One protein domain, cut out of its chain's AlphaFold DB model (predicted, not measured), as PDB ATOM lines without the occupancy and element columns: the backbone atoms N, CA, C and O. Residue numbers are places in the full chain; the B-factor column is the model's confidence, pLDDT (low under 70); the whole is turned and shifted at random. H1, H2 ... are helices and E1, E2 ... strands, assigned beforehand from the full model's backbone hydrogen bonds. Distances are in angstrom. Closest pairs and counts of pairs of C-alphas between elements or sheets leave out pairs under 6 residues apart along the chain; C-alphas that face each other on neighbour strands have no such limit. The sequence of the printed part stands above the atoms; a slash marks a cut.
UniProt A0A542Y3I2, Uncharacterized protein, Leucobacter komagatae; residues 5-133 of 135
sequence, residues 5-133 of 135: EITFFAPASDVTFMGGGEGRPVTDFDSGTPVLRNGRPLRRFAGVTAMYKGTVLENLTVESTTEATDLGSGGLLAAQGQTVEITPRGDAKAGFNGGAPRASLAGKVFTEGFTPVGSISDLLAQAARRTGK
ATOM      1  N   GLU A   5     -22.886  57.049 -22.427       85.44
ATOM      2  CA  GLU A   5     -23.502  55.740 -22.273       85.44
ATOM      3  C   GLU A   5     -23.852  55.579 -20.796       85.44
ATOM      4  O   GLU A   5     -23.041  55.887 -19.919       85.44
ATOM      5  N   ILE A   6     -25.089  55.180 -20.525       90.06
ATOM      6  CA  ILE A   6     -25.554  54.876 -19.174       90.06
ATOM      7  C   ILE A   6     -26.112  53.468 -19.239       90.06
ATOM      8  O   ILE A   6     -26.996  53.205 -20.047       90.06
ATOM      9  N   THR A   7     -25.616  52.583 -18.385       93.44
ATOM     10  CA  THR A   7     -26.140  51.225 -18.256       93.44
ATOM     11  C   THR A   7     -26.917  51.115 -16.959       93.44
ATOM     12  O   THR A   7     -26.436  51.520 -15.900       93.44
ATOM     13  N   PHE A   8     -28.117  50.552 -17.034       94.12
ATOM     14  CA  PHE A   8     -28.898  50.186 -15.862       94.12
ATOM     15  C   PHE A   8     -29.494  48.789 -16.025       94.12
ATOM     16  O   PHE A   8     -29.671  48.290 -17.136       94.12
ATOM     17  N   PHE A   9     -29.798  48.164 -14.891       96.06
ATOM     18  CA  PHE A   9     -30.345  46.816 -14.823       96.06
ATOM     19  C   PHE A   9     -31.790  46.888 -14.344       96.06
ATOM     20  O   PHE A   9     -32.074  47.434 -13.276       96.06
ATOM     21  N   ALA A  10     -32.705  46.361 -15.148       95.62
ATOM     22  CA  ALA A  10     -34.120  46.269 -14.827       95.62
ATOM     23  C   ALA A  10     -34.475  44.834 -14.416       95.62
ATOM     24  O   ALA A  10     -33.922  43.898 -14.996       95.62
ATOM     25  N   PRO A  11     -35.413  44.627 -13.474       96.69
ATOM     26  CA  PRO A  11     -35.995  43.309 -13.245       96.69
ATOM     27  C   PRO A  11     -36.573  42.737 -14.544       96.69
ATOM     28  O   PRO A  11     -37.240  43.451 -15.294       96.69
ATOM     29  N   ALA A  12     -36.363  41.445 -14.792       94.31
ATOM     30  CA  ALA A  12     -36.880  40.760 -15.980       94.31
ATOM     31  C   ALA A  12     -38.405  40.903 -16.138       94.31
ATOM     32  O   ALA A  12     -38.897  41.048 -17.253       94.31
ATOM     33  N   SER A  13     -39.147  40.938 -15.026       94.25
ATOM     34  CA  SER A  13     -40.603  41.130 -15.002       94.25
ATOM     35  C   SER A  13     -41.069  42.485 -15.538       94.25
ATOM     36  O   SER A  13     -42.220  42.615 -15.944       94.25
ATOM     37  N   ASP A  14     -40.196  43.494 -15.528       95.94
ATOM     38  CA  ASP A  14     -40.528  44.847 -15.972       95.94
ATOM     39  C   ASP A  14     -40.276  45.042 -17.473       95.94
ATOM     40  O   ASP A  14     -40.643  46.086 -18.020       95.94
ATOM     41  N   VAL A  15     -39.637  44.071 -18.137       96.38
ATOM     42  CA  VAL A  15     -39.285  44.143 -19.555       96.38
ATOM     43  C   VAL A  15     -40.036  43.081 -20.346       96.38
ATOM     44  O   VAL A  15     -39.976  41.892 -20.056       96.38
ATOM     45  N   THR A  16     -40.727  43.517 -21.393       95.12
ATOM     46  CA  THR A  16     -41.396  42.635 -22.354       95.12
ATOM     47  C   THR A  16     -40.770  42.818 -23.725       95.12
ATOM     48  O   THR A  16     -40.483  43.944 -24.131       95.12
ATOM     49  N   PHE A  17     -40.584  41.722 -24.454       94.50
ATOM     50  CA  PHE A  17     -40.156  41.757 -25.844       94.50
ATOM     51  C   PHE A  17     -41.309  41.342 -26.749       94.50
ATOM     52  O   PHE A  17     -42.068  40.420 -26.446       94.50
ATOM     53  N   MET A  18     -41.437  42.039 -27.866       92.56
ATOM     54  CA  MET A  18     -42.531  41.877 -28.807       92.56
ATOM     55  C   MET A  18     -41.989  41.820 -30.229       92.56
ATOM     56  O   MET A  18     -41.108  42.599 -30.595       92.56
ATOM     57  N   GLY A  19     -42.571  40.947 -31.041       85.44
ATOM     58  CA  GLY A  19     -42.316  40.875 -32.472       85.44
ATOM     59  C   GLY A  19     -41.788  39.511 -32.874       85.44
ATOM     60  O   GLY A  19     -42.075  38.505 -32.237       85.44
ATOM     61  N   GLY A  20     -41.044  39.488 -33.967       74.31
ATOM     62  CA  GLY A  20     -40.317  38.318 -34.427       74.31
ATOM     63  C   GLY A  20     -39.175  38.768 -35.299       74.31
ATOM     64  O   GLY A  20     -39.249  39.813 -35.949       74.31
ATOM     65  N   GLY A  21     -38.088  38.022 -35.234       78.25
ATOM     66  CA  GLY A  21     -36.836  38.524 -35.738       78.25
ATOM     67  C   GLY A  21     -35.782  37.460 -35.874       78.25
ATOM     68  O   GLY A  21     -35.670  36.560 -35.041       78.25
ATOM     69  N   GLU A  22     -34.983  37.626 -36.917       88.69
ATOM     70  CA  GLU A  22     -33.797  36.822 -37.141       88.69
ATOM     71  C   GLU A  22     -32.679  37.310 -36.209       88.69
ATOM     72  O   GLU A  22     -32.309  38.491 -36.192       88.69
ATOM     73  N   GLY A  23     -32.151  36.388 -35.410       90.69
ATOM     74  CA  GLY A  23     -30.988  36.584 -34.561       90.69
ATOM     75  C   GLY A  23     -29.711  36.418 -35.369       90.69
ATOM     76  O   GLY A  23     -29.327  35.301 -35.713       90.69
ATOM     77  N   ARG A  24     -29.016  37.523 -35.631       92.94
ATOM     78  CA  ARG A  24     -27.731  37.521 -36.340       92.94
ATOM     79  C   ARG A  24     -26.570  37.589 -35.356       92.94
ATOM     80  O   ARG A  24     -26.632  38.407 -34.439       92.94
ATOM     81  N   PRO A  25     -25.509  36.783 -35.527       93.19
ATOM     82  CA  PRO A  25     -24.310  36.907 -34.710       93.19
ATOM     83  C   PRO A  25     -23.754  38.329 -34.765       93.19
ATOM     84  O   PRO A  25     -23.660  38.929 -35.834       93.19
ATOM     85  N   VAL A  26     -23.383  38.860 -33.606       94.31
ATOM     86  CA  VAL A  26     -22.579  40.077 -33.527       94.31
ATOM     87  C   VAL A  26     -21.132  39.659 -33.731       94.31
ATOM     88  O   VAL A  26     -20.639  38.788 -33.020       94.31
ATOM     89  N   THR A  27     -20.461  40.257 -34.707       94.75
ATOM     90  CA  THR A  27     -19.051  39.995 -35.002       94.75
ATOM     91  C   THR A  27     -18.216  41.230 -34.715       94.75
ATOM     92  O   THR A  27     -18.656  42.358 -34.947       94.75
ATOM     93  N   ASP A  28     -17.007  41.009 -34.220       92.50
ATOM     94  CA  ASP A  28     -15.991  42.042 -34.119       92.50
ATOM     95  C   ASP A  28     -15.623  42.541 -35.525       92.50
ATOM     96  O   ASP A  28     -15.494  41.747 -36.459       92.50
ATOM     97  N   PHE A  29     -15.527  43.860 -35.692       87.31
ATOM     98  CA  PHE A  29     -15.371  44.461 -37.017       87.31
ATOM     99  C   PHE A  29     -14.002  44.164 -37.635       87.31
ATOM    100  O   PHE A  29     -13.921  43.916 -38.837       87.31
ATOM    101  N   ASP A  30     -12.950  44.156 -36.817       88.50
ATOM    102  CA  ASP A  30     -11.574  44.021 -37.292       88.50
ATOM    103  C   ASP A  30     -11.218  42.556 -37.571       88.50
ATOM    104  O   ASP A  30     -10.536  42.245 -38.549       88.50
ATOM    105  N   SER A  31     -11.691  41.640 -36.726       91.94
ATOM    106  CA  SER A  31     -11.361  40.213 -36.811       91.94
ATOM    107  C   SER A  31     -12.427  39.360 -37.504       91.94
ATOM    108  O   SER A  31     -12.145  38.223 -37.885       91.94
ATOM    109  N   GLY A  32     -13.664  39.851 -37.624       90.94
ATOM    110  CA  GLY A  32     -14.811  39.067 -38.091       90.94
ATOM    111  C   GLY A  32     -15.234  37.946 -37.128       90.94
ATOM    112  O   GLY A  32     -16.134  37.167 -37.446       90.94
ATOM    113  N   THR A  33     -14.602  37.837 -35.956       93.94
ATOM    114  CA  THR A  33     -14.889  36.775 -34.986       93.94
ATOM    115  C   THR A  33     -16.189  37.064 -34.228       93.94
ATOM    116  O   THR A  33     -16.507  38.229 -33.980       93.94
ATOM    117  N   PRO A  34     -16.979  36.038 -33.853       92.31
ATOM    118  CA  PRO A  34     -18.178  36.247 -33.050       92.31
ATOM    119  C   PRO A  34     -17.842  36.881 -31.699       92.31
ATOM    120  O   PRO A  34     -17.009  36.373 -30.948       92.31
ATOM    121  N   VAL A  35     -18.546  37.958 -31.361       95.31
ATOM    122  CA  VAL A  35     -18.496  38.555 -30.030       95.31
ATOM    123  C   VAL A  35     -19.154  37.585 -29.059       95.31
ATOM    124  O   VAL A  35     -20.295  37.164 -29.256       95.31
ATOM    125  N   LEU A  36     -18.434  37.227 -27.999       94.69
ATOM    126  CA  LEU A  36     -18.939  36.341 -26.958       94.69
ATOM    127  C   LEU A  36     -19.365  37.146 -25.731       94.69
ATOM    128  O   LEU A  36     -18.695  38.096 -25.328       94.69
ATOM    129  N   ARG A  37     -20.447  36.713 -25.088       93.00
ATOM    130  CA  ARG A  37     -20.867  37.182 -23.769       93.00
ATOM    131  C   ARG A  37     -21.146  35.965 -22.897       93.00
ATOM    132  O   ARG A  37     -21.878  35.068 -23.301       93.00
ATOM    133  N   ASN A  38     -20.500  35.895 -21.733       89.19
ATOM    134  CA  ASN A  38     -20.552  34.725 -20.844       89.19
ATOM    135  C   ASN A  38     -20.210  33.401 -21.569       89.19
ATOM    136  O   ASN A  38     -20.835  32.370 -21.339       89.19
ATOM    137  N   GLY A  39     -19.246  33.442 -22.499       91.56
ATOM    138  CA  GLY A  39     -18.822  32.281 -23.292       91.56
ATOM    139  C   GLY A  39     -19.790  31.849 -24.402       91.56
ATOM    140  O   GLY A  39     -19.507  30.875 -25.092       91.56
ATOM    141  N   ARG A  40     -20.907  32.560 -24.608       93.31
ATOM    142  CA  ARG A  40     -21.890  32.276 -25.664       93.31
ATOM    143  C   ARG A  40     -21.865  33.351 -26.752       93.31
ATOM    144  O   ARG A  40     -21.647  34.518 -26.424       93.31
ATOM    145  N   PRO A  41     -22.108  33.004 -28.029       94.00
ATOM    146  CA  PRO A  41     -22.203  33.990 -29.097       94.00
ATOM    147  C   PRO A  41     -23.312  35.005 -28.829       94.00
ATOM    148  O   PRO A  41     -24.468  34.640 -28.613       94.00
ATOM    149  N   LEU A  42     -22.954  36.283 -28.868       96.00
ATOM    150  CA  LEU A  42     -23.907  37.375 -28.815       96.00
ATOM    151  C   LEU A  42     -24.633  37.465 -30.157       96.00
ATOM    152  O   LEU A  42     -24.015  37.429 -31.224       96.00
ATOM    153  N   ARG A  43     -25.951  37.612 -30.106       95.31
ATOM    154  CA  ARG A  43     -26.797  37.785 -31.282       95.31
ATOM    155  C   ARG A  43     -27.632  39.039 -31.158       95.31
ATOM    156  O   ARG A  43     -28.140  39.346 -30.085       95.31
ATOM    157  N   ARG A  44     -27.804  39.728 -32.278       94.88
ATOM    158  CA  ARG A  44     -28.703  40.867 -32.431       94.88
ATOM    159  C   ARG A  44     -29.960  40.417 -33.152       94.88
ATOM    160  O   ARG A  44     -29.874  39.852 -34.239       94.88
ATOM    161  N   PHE A  45     -31.111  40.708 -32.566       93.75
ATOM    162  CA  PHE A  45     -32.410  40.331 -33.109       93.75
ATOM    163  C   PHE A  45     -33.052  41.541 -33.785       93.75
ATOM    164  O   PHE A  45     -33.477  42.492 -33.126       93.75
ATOM    165  N   ALA A  46     -33.092  41.522 -35.117       89.19
ATOM    166  CA  ALA A  46     -33.766  42.554 -35.901       89.19
ATOM    167  C   ALA A  46     -35.271  42.258 -35.963       89.19
ATOM    168  O   ALA A  46     -35.644  41.134 -36.264       89.19
ATOM    169  N   GLY A  47     -36.131  43.249 -35.701       87.56
ATOM    170  CA  GLY A  47     -37.594  43.060 -35.686       87.56
ATOM    171  C   GLY A  47     -38.190  42.731 -34.310       87.56
ATOM    172  O   GLY A  47     -39.405  42.586 -34.186       87.56
ATOM    173  N   VAL A  48     -37.355  42.674 -33.266       92.69
ATOM    174  CA  VAL A  48     -37.805  42.587 -31.871       92.69
ATOM    175  C   VAL A  48     -37.791  43.973 -31.243       92.69
ATOM    176  O   VAL A  48     -36.785  44.680 -31.282       92.69
ATOM    177  N   THR A  49     -38.910  44.343 -30.632       93.75
ATOM    178  CA  THR A  49     -39.077  45.574 -29.858       93.75
ATOM    179  C   THR A  49     -39.044  45.245 -28.372       93.75
ATOM    180  O   THR A  49     -39.729  44.325 -27.929       93.75
ATOM    181  N   ALA A  50     -38.271  46.002 -27.595       95.12
ATOM    182  CA  ALA A  50     -38.285  45.920 -26.139       95.12
ATOM    183  C   ALA A  50     -39.197  47.001 -25.547       95.12
ATOM    184  O   ALA A  50     -39.217  48.143 -26.009       95.12
ATOM    185  N   MET A  51     -39.926  46.650 -24.495       95.81
ATOM    186  CA  MET A  51     -40.750  47.562 -23.713       95.81
ATOM    187  C   MET A  51     -40.349  47.471 -22.246       95.81
ATOM    188  O   MET A  51     -40.240  46.371 -21.715       95.81
ATOM    189  N   TYR A  52     -40.181  48.609 -21.578       95.75
ATOM    190  CA  TYR A  52     -39.938  48.696 -20.141       95.75
ATOM    191  C   TYR A  52     -41.137  49.353 -19.456       95.75
ATOM    192  O   TYR A  52     -41.482  50.493 -19.770       95.75
ATOM    193  N   LYS A  53     -41.798  48.630 -18.545       94.62
ATOM    194  CA  LYS A  53     -42.998  49.089 -17.814       94.62
ATOM    195  C   LYS A  53     -44.070  49.693 -18.732       94.62
ATOM    196  O   LYS A  53     -44.635  50.745 -18.448       94.62
ATOM    197  N   GLY A  54     -44.310  49.043 -19.871       91.19
ATOM    198  CA  GLY A  54     -45.283  49.486 -20.875       91.19
ATOM    199  C   GLY A  54     -44.810  50.614 -21.797       91.19
ATOM    200  O   GLY A  54     -45.535  50.973 -22.720       91.19
ATOM    201  N   THR A  55     -43.597  51.142 -21.612       93.88
ATOM    202  CA  THR A  55     -43.001  52.143 -22.508       93.88
ATOM    203  C   THR A  55     -42.093  51.464 -23.523       93.88
ATOM    204  O   THR A  55     -41.227  50.676 -23.149       93.88
ATOM    205  N   VAL A  56     -42.269  51.770 -24.808       94.06
ATOM    206  CA  VAL A  56     -41.410  51.246 -25.877       94.06
ATOM    207  C   VAL A  56     -40.010  51.857 -25.772       94.06
ATOM    208  O   VAL A  56     -39.856  53.070 -25.654       94.06
ATOM    209  N   LEU A  57     -38.982  51.012 -25.830       93.25
ATOM    210  CA  LEU A  57     -37.584  51.433 -25.887       93.25
ATOM    211  C   LEU A  57     -37.177  51.655 -27.347       93.25
ATOM    212  O   LEU A  57     -36.540  50.811 -27.977       93.25
ATOM    213  N   GLU A  58     -37.599  52.789 -27.901       90.56
ATOM    214  CA  GLU A  58     -37.351  53.140 -29.300       90.56
ATOM    215  C   GLU A  58     -35.855  53.261 -29.612       90.56
ATOM    216  O   GLU A  58     -35.075  53.770 -28.809       90.56
ATOM    217  N   ASN A  59     -35.457  52.840 -30.816       89.75
ATOM    218  CA  ASN A  59     -34.082  52.932 -31.329       89.75
ATOM    219  C   ASN A  59     -33.020  52.155 -30.523       89.75
ATOM    220  O   ASN A  59     -31.818  52.354 -30.731       89.75
ATOM    221  N   LEU A  60     -33.436  51.253 -29.629       93.25
ATOM    222  CA  LEU A  60     -32.536  50.311 -28.975       93.25
ATOM    223  C   LEU A  60     -32.573  48.961 -29.695       93.25
ATOM    224  O   LEU A  60     -33.635  48.413 -29.983       93.25
ATOM    225  N   THR A  61     -31.396  48.403 -29.961       94.50
ATOM    226  CA  THR A  61     -31.269  47.066 -30.543       94.50
ATOM    227  C   THR A  61     -31.374  46.001 -29.464       94.50
ATOM    228  O   THR A  61     -30.714  46.107 -28.430       94.50
ATOM    229  N   VAL A  62     -32.140  44.946 -29.721       95.38
ATOM    230  CA  VAL A  62     -32.234  43.806 -28.808       95.38
ATOM    231  C   VAL A  62     -31.103  42.824 -29.088       95.38
ATOM    232  O   VAL A  62     -30.910  42.379 -30.222       95.38
ATOM    233  N   GLU A  63     -30.355  42.483 -28.047       95.94
ATOM    234  CA  GLU A  63     -29.251  41.533 -28.083       95.94
ATOM    235  C   GLU A  63     -29.469  40.415 -27.058       95.94
ATOM    236  O   GLU A  63     -30.042  40.621 -25.987       95.94
ATOM    237  N   SER A  64     -29.032  39.205 -27.388       95.25
ATOM    238  CA  SER A  64     -29.138  38.058 -26.492       95.25
ATOM    239  C   SER A  64     -28.132  36.965 -26.829       95.25
ATOM    240  O   SER A  64     -27.573  36.928 -27.922       95.25
ATOM    241  N   THR A  65     -27.909  36.069 -25.874       95.50
ATOM    242  CA  THR A  65     -27.139  34.829 -26.040       95.50
ATOM    243  C   THR A  65     -28.019  33.602 -26.316       95.50
ATOM    244  O   THR A  65     -27.532  32.474 -26.252       95.50
ATOM    245  N   THR A  66     -29.312  33.789 -26.611       91.94
ATOM    246  CA  THR A  66     -30.208  32.703 -27.035       91.94
ATOM    247  C   THR A  66     -29.698  32.021 -28.312       91.94
ATOM    248  O   THR A  66     -29.361  32.675 -29.296       91.94
ATOM    249  N   GLU A  67     -29.711  30.684 -28.320       86.81
ATOM    250  CA  GLU A  67     -29.297  29.867 -29.473       86.81
ATOM    251  C   GLU A  67     -30.316  29.841 -30.622       86.81
ATOM    252  O   GLU A  67     -29.968  29.479 -31.748       86.81
ATOM    253  N   ALA A  68     -31.560  30.261 -30.379       85.00
ATOM    254  CA  ALA A  68     -32.567  30.399 -31.424       85.00
ATOM    255  C   ALA A  68     -32.149  31.477 -32.437       85.00
ATOM    256  O   ALA A  68     -31.734  32.580 -32.071       85.00
ATOM    257  N   THR A  69     -32.205  31.132 -33.722       83.75
ATOM    258  CA  THR A  69     -31.922  32.048 -34.841       83.75
ATOM    259  C   THR A  69     -33.167  32.794 -35.305       83.75
ATOM    260  O   THR A  69     -33.038  33.808 -35.973       83.75
ATOM    261  N   ASP A  70     -34.354  32.318 -34.941       87.00
ATOM    262  CA  ASP A  70     -35.639  32.957 -35.209       87.00
ATOM    263  C   ASP A  70     -36.499  32.856 -33.945       87.00
ATOM    264  O   ASP A  70     -36.528  31.814 -33.283       87.00
ATOM    265  N   LEU A  71     -37.158  33.956 -33.590       85.50
ATOM    266  CA  LEU A  71     -38.047  34.051 -32.431       85.50
ATOM    267  C   LEU A  71     -39.534  33.934 -32.800       85.50
ATOM    268  O   LEU A  71     -40.379  33.951 -31.908       85.50
ATOM    269  N   GLY A  72     -39.851  33.770 -34.087       80.62
ATOM    270  CA  GLY A  72     -41.214  33.649 -34.594       80.62
ATOM    271  C   GLY A  72     -41.933  34.998 -34.659       80.62
ATOM    272  O   GLY A  72     -41.900  35.799 -33.730       80.62
ATOM    273  N   SER A  73     -42.596  35.271 -35.783       81.81
ATOM    274  CA  SER A  73     -43.310  36.537 -36.012       81.81
ATOM    275  C   SER A  73     -44.492  36.734 -35.059       81.81
ATOM    276  O   SER A  73     -45.308  35.835 -34.876       81.81
ATOM    277  N   GLY A  74     -44.616  37.942 -34.496       81.50
ATOM    278  CA  GLY A  74     -45.747  38.328 -33.639       81.50
ATOM    279  C   GLY A  74     -45.748  37.696 -32.241       81.50
ATOM    280  O   GLY A  74     -46.769  37.754 -31.545       81.50
ATOM    281  N   GLY A  75     -44.624  37.105 -31.834       88.69
ATOM    282  CA  GLY A  75     -44.431  36.529 -30.514       88.69
ATOM    283  C   GLY A  75     -44.334  37.589 -29.419       88.69
ATOM    284  O   GLY A  75     -43.841  38.705 -29.615       88.69
ATOM    285  N   LEU A  76     -44.813  37.217 -28.240       91.94
ATOM    286  CA  LEU A  76     -44.522  37.888 -26.984       91.94
ATOM    287  C   LEU A  76     -43.519  37.031 -26.232       91.94
ATOM    288  O   LEU A  76     -43.733  35.830 -26.045       91.94
ATOM    289  N   LEU A  77     -42.427  37.651 -25.804       93.56
ATOM    290  CA  LEU A  77     -41.322  36.969 -25.151       93.56
ATOM    291  C   LEU A  77     -41.007  37.666 -23.825       93.56
ATOM    292  O   LEU A  77     -40.922  38.895 -23.748       93.56
ATOM    293  N   ALA A  78     -40.797  36.867 -22.787       92.88
ATOM    294  CA  ALA A  78     -40.227  37.313 -21.525       92.88
ATOM    295  C   ALA A  78     -38.705  37.128 -21.537       92.88
ATOM    296  O   ALA A  78     -38.186  36.198 -22.163       92.88
ATOM    297  N   ALA A  79     -37.996  37.996 -20.816       93.56
ATOM    298  CA  ALA A  79     -36.580  37.802 -20.531       93.56
ATOM    299  C   ALA A  79     -36.369  36.516 -19.716       93.56
ATOM    300  O   ALA A  79     -37.088  36.266 -18.746       93.56
ATOM    301  N   GLN A  80     -35.364  35.720 -20.071       91.25
ATOM    302  CA  GLN A  80     -34.832  34.686 -19.185       91.25
ATOM    303  C   GLN A  80     -33.794  35.291 -18.242       91.25
ATOM    304  O   GLN A  80     -32.960  36.091 -18.661       91.25
ATOM    305  N   GLY A  81     -33.832  34.868 -16.979       85.69
ATOM    306  CA  GLY A  81     -32.947  35.366 -15.930       85.69
ATOM    307  C   GLY A  81     -33.632  36.368 -15.004       85.69
ATOM    308  O   GLY A  81     -34.852  36.526 -15.016       85.69
ATOM    309  N   GLN A  82     -32.839  37.011 -14.147       88.50
ATOM    310  CA  GLN A  82     -33.353  37.948 -13.140       88.50
ATOM    311  C   GLN A  82     -33.393  39.394 -13.638       88.50
ATOM    312  O   GLN A  82     -34.245  40.170 -13.203       88.50
ATOM    313  N   THR A  83     -32.486  39.761 -14.544       94.62
ATOM    314  CA  THR A  83     -32.280  41.153 -14.950       94.62
ATOM    315  C   THR A  83     -32.087  41.298 -16.450       94.62
ATOM    316  O   THR A  83     -31.432  40.471 -17.078       94.62
ATOM    317  N   VAL A  84     -32.577  42.408 -16.991       96.38
ATOM    318  CA  VAL A  84     -32.294  42.887 -18.344       96.38
ATOM    319  C   VAL A  84     -31.383  44.103 -18.247       96.38
ATOM    320  O   VAL A  84     -31.639  45.023 -17.469       96.38
ATOM    321  N   GLU A  85     -30.324  44.114 -19.048       97.06
ATOM    322  CA  GLU A  85     -29.422  45.255 -19.159       97.06
ATOM    323  C   GLU A  85     -29.935  46.208 -20.234       97.06
ATOM    324  O   GLU A  85     -30.147  45.818 -21.381       97.06
ATOM    325  N   ILE A  86     -30.118  47.473 -19.876       96.25
ATOM    326  CA  ILE A  86     -30.567  48.511 -20.798       96.25
ATOM    327  C   ILE A  86     -29.479  49.572 -20.847       96.25
ATOM    328  O   ILE A  86     -29.089  50.142 -19.828       96.25
ATOM    329  N   THR A  87     -28.967  49.810 -22.050       95.81
ATOM    330  CA  THR A  87     -27.834  50.701 -22.281       95.81
ATOM    331  C   THR A  87     -28.181  51.733 -23.352       95.81
ATOM    332  O   THR A  87     -27.883  51.532 -24.536       95.81
ATOM    333  N   PRO A  88     -28.864  52.827 -22.971       91.31
ATOM    334  CA  PRO A  88     -29.011  54.000 -23.810       91.31
ATOM    335  C   PRO A  88     -27.671  54.705 -24.038       91.31
ATOM    336  O   PRO A  88     -26.827  54.853 -23.152       91.31
ATOM    337  N   ARG A  89     -27.535  55.224 -25.248       90.12
ATOM    338  CA  ARG A  89     -26.422  56.014 -25.749       90.12
ATOM    339  C   ARG A  89     -26.982  57.292 -26.360       90.12
ATOM    340  O   ARG A  89     -27.670  57.272 -27.382       90.12
ATOM    341  N   GLY A  90     -26.656  58.413 -25.728       84.56
ATOM    342  CA  GLY A  90     -26.922  59.735 -26.277       84.56
ATOM    343  C   GLY A  90     -25.797  60.156 -27.218       84.56
ATOM    344  O   GLY A  90     -24.625  60.160 -26.831       84.56
ATOM    345  N   ASP A  91     -26.154  60.533 -28.441       78.88
ATOM    346  CA  ASP A  91     -25.282  61.264 -29.360       78.88
ATOM    347  C   ASP A  91     -25.916  62.633 -29.620       78.88
ATOM    348  O   ASP A  91     -27.128  62.746 -29.808       78.88
ATOM    349  N   ALA A  92     -25.107  63.682 -29.603       75.88
ATOM    350  CA  ALA A  92     -25.528  64.994 -30.062       75.88
ATOM    351  C   ALA A  92     -24.509  65.503 -31.081       75.88
ATOM    352  O   ALA A  92     -23.309  65.250 -31.006       75.88
ATOM    353  N   LYS A  93     -24.987  66.174 -32.114       74.44
ATOM    354  CA  LYS A  93     -24.137  66.740 -33.159       74.44
ATOM    355  C   LYS A  93     -24.665  68.112 -33.514       74.44
ATOM    356  O   LYS A  93     -25.863  68.376 -33.405       74.44
ATOM    357  N   ALA A  94     -23.766  68.990 -33.947       75.69
ATOM    358  CA  ALA A  94     -24.188  70.236 -34.566       75.69
ATOM    359  C   ALA A  94     -25.013  69.899 -35.820       75.69
ATOM    360  O   ALA A  94     -24.580  69.100 -36.653       75.69
ATOM    361  N   GLY A  95     -26.224  70.445 -35.925       73.19
ATOM    362  CA  GLY A  95     -27.064  70.291 -37.108       73.19
ATOM    363  C   GLY A  95     -26.563  71.113 -38.297       73.19
ATOM    364  O   GLY A  95     -25.775  72.046 -38.148       73.19
ATOM    365  N   PHE A  96     -27.055  70.783 -39.492       68.62
ATOM    366  CA  PHE A  96     -26.819  71.566 -40.709       68.62
ATOM    367  C   PHE A  96     -27.676  72.851 -40.719       68.62
ATOM    368  O   PHE A  96     -28.790  72.830 -40.201       68.62
ATOM    369  N   ASN A  97     -27.174  73.938 -41.330       62.16
ATOM    370  CA  ASN A  97     -27.794  75.278 -41.427       62.16
ATOM    371  C   ASN A  97     -28.107  75.970 -40.082       62.16
ATOM    372  O   ASN A  97     -29.255  76.036 -39.655       62.16
ATOM    373  N   GLY A  98     -27.094  76.564 -39.439       68.56
ATOM    374  CA  GLY A  98     -27.300  77.462 -38.288       68.56
ATOM    375  C   GLY A  98     -27.071  76.840 -36.907       68.56
ATOM    376  O   GLY A  98     -27.375  77.471 -35.902       68.56
ATOM    377  N   GLY A  99     -26.509  75.628 -36.832       69.12
ATOM    378  CA  GLY A  99     -25.935  75.090 -35.592       69.12
ATOM    379  C   GLY A  99     -26.934  74.572 -34.556       69.12
ATOM    380  O   GLY A  99     -26.518  74.234 -33.449       69.12
ATOM    381  N   ALA A 100     -28.225  74.462 -34.894       72.62
ATOM    382  CA  ALA A 100     -29.211  73.863 -34.000       72.62
ATOM    383  C   ALA A 100     -28.775  72.430 -33.619       72.62
ATOM    384  O   ALA A 100     -28.486  71.623 -34.513       72.62
ATOM    385  N   PRO A 101     -28.675  72.097 -32.321       71.06
ATOM    386  CA  PRO A 101     -28.201  70.790 -31.889       71.06
ATOM    387  C   PRO A 101     -29.184  69.698 -32.322       71.06
ATOM    388  O   PRO A 101     -30.386  69.796 -32.087       71.06
ATOM    389  N   ARG A 102     -28.665  68.635 -32.942       75.81
ATOM    390  CA  ARG A 102     -29.405  67.397 -33.206       75.81
ATOM    391  C   ARG A 102     -28.999  66.377 -32.160       75.81
ATOM    392  O   ARG A 102     -27.824  66.029 -32.093       75.81
ATOM    393  N   ALA A 103     -29.955  65.916 -31.365       77.25
ATOM    394  CA  ALA A 103     -29.750  64.834 -30.414       77.25
ATOM    395  C   ALA A 103     -30.423  63.560 -30.934       77.25
ATOM    396  O   ALA A 103     -31.544  63.607 -31.438       77.25
ATOM    397  N   SER A 104     -29.740  62.429 -30.806       82.38
ATOM    398  CA  SER A 104     -30.287  61.100 -31.061       82.38
ATOM    399  C   SER A 104     -30.021  60.206 -29.861       82.38
ATOM    400  O   SER A 104     -28.901  60.167 -29.347       82.38
ATOM    401  N   LEU A 105     -31.047  59.467 -29.448       84.19
ATOM    402  CA  LEU A 105     -30.933  58.397 -28.470       84.19
ATOM    403  C   LEU A 105     -30.977  57.069 -29.226       84.19
ATOM    404  O   LEU A 105     -31.943  56.793 -29.931       84.19
ATOM    405  N   ALA A 106     -29.922  56.277 -29.101       89.88
ATOM    406  CA  ALA A 106     -29.847  54.909 -29.606       89.88
ATOM    407  C   ALA A 106     -29.271  54.022 -28.503       89.88
ATOM    408  O   ALA A 106     -28.867  54.530 -27.463       89.88
ATOM    409  N   GLY A 107     -29.195  52.710 -28.680       93.00
ATOM    410  CA  GLY A 107     -28.551  51.876 -27.669       93.00
ATOM    411  C   GLY A 107     -28.821  50.402 -27.851       93.00
ATOM    412  O   GLY A 107     -29.174  49.956 -28.942       93.00
ATOM    413  N   LYS A 108     -28.672  49.653 -26.762       95.56
ATOM    414  CA  LYS A 108     -28.898  48.209 -26.736       95.56
ATOM    415  C   LYS A 108     -29.690  47.786 -25.503       95.56
ATOM    416  O   LYS A 108     -29.559  48.385 -24.436       95.56
ATOM    417  N   VAL A 109     -30.491  46.742 -25.667       96.50
ATOM    418  CA  VAL A 109     -31.143  45.997 -24.589       96.50
ATOM    419  C   VAL A 109     -30.618  44.576 -24.651       96.50
ATOM    420  O   VAL A 109     -30.745  43.934 -25.690       96.50
ATOM    421  N   PHE A 110     -30.038  44.084 -23.564       96.56
ATOM    422  CA  PHE A 110     -29.484  42.741 -23.486       96.56
ATOM    423  C   PHE A 110     -30.253  41.866 -22.491       96.56
ATOM    424  O   PHE A 110     -30.476  42.255 -21.344       96.56
ATOM    425  N   THR A 111     -30.601  40.656 -22.928       95.62
ATOM    426  CA  THR A 111     -31.151  39.577 -22.093       95.62
ATOM    427  C   THR A 111     -30.413  38.271 -22.377       95.62
ATOM    428  O   THR A 111     -30.058  37.996 -23.521       95.62
ATOM    429  N   GLU A 112     -30.188  37.426 -21.373       94.25
ATOM    430  CA  GLU A 112     -29.458  36.162 -21.574       94.25
ATOM    431  C   GLU A 112     -30.217  35.189 -22.477       94.25
ATOM    432  O   GLU A 112     -29.610  34.492 -23.297       94.25
ATOM    433  N   GLY A 113     -31.546  35.206 -22.386       92.88
ATOM    434  CA  GLY A 113     -32.401  34.473 -23.300       92.88
ATOM    435  C   GLY A 113     -33.843  34.956 -23.330       92.88
ATOM    436  O   GLY A 113     -34.198  35.955 -22.694       92.88
ATOM    437  N   PHE A 114     -34.666  34.221 -24.075       92.75
ATOM    438  CA  PHE A 114     -36.086  34.495 -24.278       92.75
ATOM    439  C   PHE A 114     -36.944  33.282 -23.929       92.75
ATOM    440  O   PHE A 114     -36.648  32.161 -24.343       92.75
ATOM    441  N   THR A 115     -38.048  33.524 -23.230       91.31
ATOM    442  CA  THR A 115     -39.114  32.541 -23.029       91.31
ATOM    443  C   THR A 115     -40.361  33.016 -23.765       91.31
ATOM    444  O   THR A 115     -40.853  34.103 -23.452       91.31
ATOM    445  N   PRO A 116     -40.904  32.241 -24.719       90.25
ATOM    446  CA  PRO A 116     -42.184  32.560 -25.335       90.25
ATOM    447  C   PRO A 116     -43.297  32.562 -24.287       90.25
ATOM    448  O   PRO A 116     -43.436  31.603 -23.529       90.25
ATOM    449  N   VAL A 117     -44.090  33.631 -24.245       90.25
ATOM    450  CA  VAL A 117     -45.229  33.765 -23.318       90.25
ATOM    451  C   VAL A 117     -46.580  33.830 -24.029       90.25
ATOM    452  O   VAL A 117     -47.616  33.687 -23.387       90.25
ATOM    453  N   GLY A 118     -46.589  34.013 -25.349       89.06
ATOM    454  CA  GLY A 118     -47.805  34.002 -26.158       89.06
ATOM    455  C   GLY A 118     -47.617  34.729 -27.482       89.06
ATOM    456  O   GLY A 118     -46.490  34.984 -27.906       89.06
ATOM    457  N   SER A 119     -48.727  35.096 -28.119       88.19
ATOM    458  CA  SER A 119     -48.733  35.941 -29.311       88.19
ATOM    459  C   SER A 119     -49.638  37.157 -29.124       88.19
ATOM    460  O   SER A 119     -50.604  37.132 -28.355       88.19
ATOM    461  N   ILE A 120     -49.348  38.233 -29.857       85.81
ATOM    462  CA  ILE A 120     -50.220  39.418 -29.887       85.81
ATOM    463  C   ILE A 120     -51.603  39.046 -30.438       85.81
ATOM    464  O   ILE A 120     -52.619  39.512 -29.926       85.81
ATOM    465  N   SER A 121     -51.648  38.179 -31.452       86.00
ATOM    466  CA  SER A 121     -52.888  37.714 -32.080       86.00
ATOM    467  C   SER A 121     -53.829  37.056 -31.070       86.00
ATOM    468  O   SER A 121     -55.029  37.327 -31.090       86.00
ATOM    469  N   ASP A 122     -53.291  36.261 -30.142       86.81
ATOM    470  CA  ASP A 122     -54.088  35.624 -29.090       86.81
ATOM    471  C   ASP A 122     -54.664  36.654 -28.113       86.81
ATOM    472  O   ASP A 122     -55.841  36.569 -27.748       86.81
ATOM    473  N   LEU A 123     -53.876  37.664 -27.727       85.88
ATOM    474  CA  LEU A 123     -54.355  38.753 -26.869       85.88
ATOM    475  C   LEU A 123     -55.472  39.557 -27.542       85.88
ATOM    476  O   LEU A 123     -56.485  39.862 -26.907       85.88
ATOM    477  N   LEU A 124     -55.315  39.868 -28.830       87.44
ATOM    478  CA  LEU A 124     -56.326  40.579 -29.614       87.44
ATOM    479  C   LEU A 124     -57.601  39.744 -29.775       87.44
ATOM    480  O   LEU A 124     -58.702  40.262 -29.581       87.44
ATOM    481  N   ALA A 125     -57.479  38.442 -30.045       88.81
ATOM    482  CA  ALA A 125     -58.624  37.538 -30.133       88.81
ATOM    483  C   ALA A 125     -59.383  37.440 -28.798       88.81
ATOM    484  O   ALA A 125     -60.617  37.454 -28.773       88.81
ATOM    485  N   GLN A 126     -58.668  37.384 -27.672       88.50
ATOM    486  CA  GLN A 126     -59.277  37.415 -26.339       88.50
ATOM    487  C   GLN A 126     -59.954  38.756 -26.032       88.50
ATOM    488  O   GLN A 126     -61.011  38.778 -25.397       88.50
ATOM    489  N   ALA A 127     -59.373  39.877 -26.465       86.62
ATOM    490  CA  ALA A 127     -59.993  41.192 -26.331       86.62
ATOM    491  C   ALA A 127     -61.301  41.274 -27.136       86.62
ATOM    492  O   ALA A 127     -62.339  41.596 -26.561       86.62
ATOM    493  N   ALA A 128     -61.290  40.864 -28.407       87.06
ATOM    494  CA  ALA A 128     -62.470  40.879 -29.275       87.06
ATOM    495  C   ALA A 128     -63.628  40.020 -28.729       87.06
ATOM    496  O   ALA A 128     -64.780  40.454 -28.724       87.06
ATOM    497  N   ARG A 129     -63.330  38.825 -28.196       86.56
ATOM    498  CA  ARG A 129     -64.338  37.940 -27.576       86.56
ATOM    499  C   ARG A 129     -64.974  38.527 -26.314       86.56
ATOM    500  O   ARG A 129     -66.107  38.176 -26.000       86.56
ATOM    501  N   ARG A 130     -64.252  39.371 -25.570       79.38
ATOM    502  CA  ARG A 130     -64.798  40.056 -24.387       79.38
ATOM    503  C   ARG A 130     -65.741  41.185 -24.784       79.38
ATOM    504  O   ARG A 130     -66.778  41.325 -24.149       79.38
ATOM    505  N   THR A 131     -65.426  41.915 -25.851       72.31
ATOM    506  CA  THR A 131     -66.301  42.973 -26.375       72.31
ATOM    507  C   THR A 131     -67.615  42.404 -26.916       72.31
ATOM    508  O   THR A 131     -68.671  42.922 -26.588       72.31
ATOM    509  N   GLY A 132     -67.579  41.284 -27.647       64.31
ATOM    510  CA  GLY A 132     -68.791  40.661 -28.207       64.31
ATOM    511  C   GLY A 132     -69.713  39.953 -27.203       64.31
ATOM    512  O   GLY A 132     -70.766  39.475 -27.599       64.31
ATOM    513  N   LYS A 133     -69.327  39.838 -25.923       58.12
ATOM    514  CA  LYS A 133     -70.199  39.341 -24.836       58.12
ATOM    515  C   LYS A 133     -70.882  40.464 -24.047       58.12
ATOM    516  O   LYS A 133     -71.631  40.166 -23.121       58.12
TER     517      LYS A 133
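AT A GLANCE: This is residues 5 to 133 of the 135 residues of an uncharacterized protein of Leucobacter komagatae (UniProt A0A542Y3I2). A single eight-stranded sheet folds back on itself like part of a barrel, with E1, E6, E7 and E4 in one leaf, E2, E5 and E8 in the other and E3 as the hinge. The long hairpin of E6 and E7 reaches out from this body as an arm, and H1 follows E8, with its residues 124 to 131 sticking out. The printed part has 129 residues, with eight named strands, E1 to E8, followed by one named helix, H1, and the class is mostly strand. The sheet is mixed, in the order E1, E6, E7, E4, E3, E2, E5, E8. The whole is loose, with a radius of gyration of the C-alphas of 17.3 A and spans of 58 by 43 by 24 A.

IN THESE COORDINATES: E1, residues 8 to 11, begins with C-alpha 8 at (-28.898, 50.186, -15.862). E2, residues 15 to 25, is 22.5 A long and bends by 94 degrees at residue 19. E3, residues 43 to 52, is 20.4 A long and bends by 94 degrees at residue 47. E4 is residues 60 to 64 and E5 residues 75 to 80. E6, residues 83 to 94, is 36.0 A long, and E7, residues 101 to 111, is 32.8 A long. E7 runs on into E8, residues 113 to 119, at 95 degrees. H1, residues 120 to 131, is 16.8 A long and ends with C-alpha 131 at (-66.301, 42.973, -26.375).

HOW THE PARTS SIT: The sheet is curled and strongly twisted, with E1 and E8 as its edge strands. E1 is antiparallel to E6, with N 10 and O 84 2.9 A apart. E6 and E7 form a hairpin, with N 89 and O 106 2.7 A apart. E7 is parallel to E4, with N 63 and O 109 2.8 A apart. E2, E3 and E4 form a meander, each strand the antiparallel neighbour of the one before; N 45 and O 62 are 2.9 A apart, and N 18 and O 49 2.9 A. With E5, antiparallel to E2, they make a Greek key, a meander whose first strand neighbours the fourth strand; N 17 and O 77 are 2.9 A apart. E5 is antiparallel to E8, with N 78 and O 115 2.8 A apart. H1 only grazes the sheet with residues 120 to 123; the closest C-alphas of E5 and H1, Gly 75 and Ile 120, are 6.5 A apart. In H1 every O i to N i+4 pair is within hydrogen-bond range.

THE WHOLE: The C-alphas farthest apart, those of Asp 30 and Lys 133, are 60.1 A apart. The printed part has no cut. The link from E2 to E3 is long, 17 residues. Mean pLDDT of the printed part is 88.6; residues 96 to 99 and 132 to 133 are under 70.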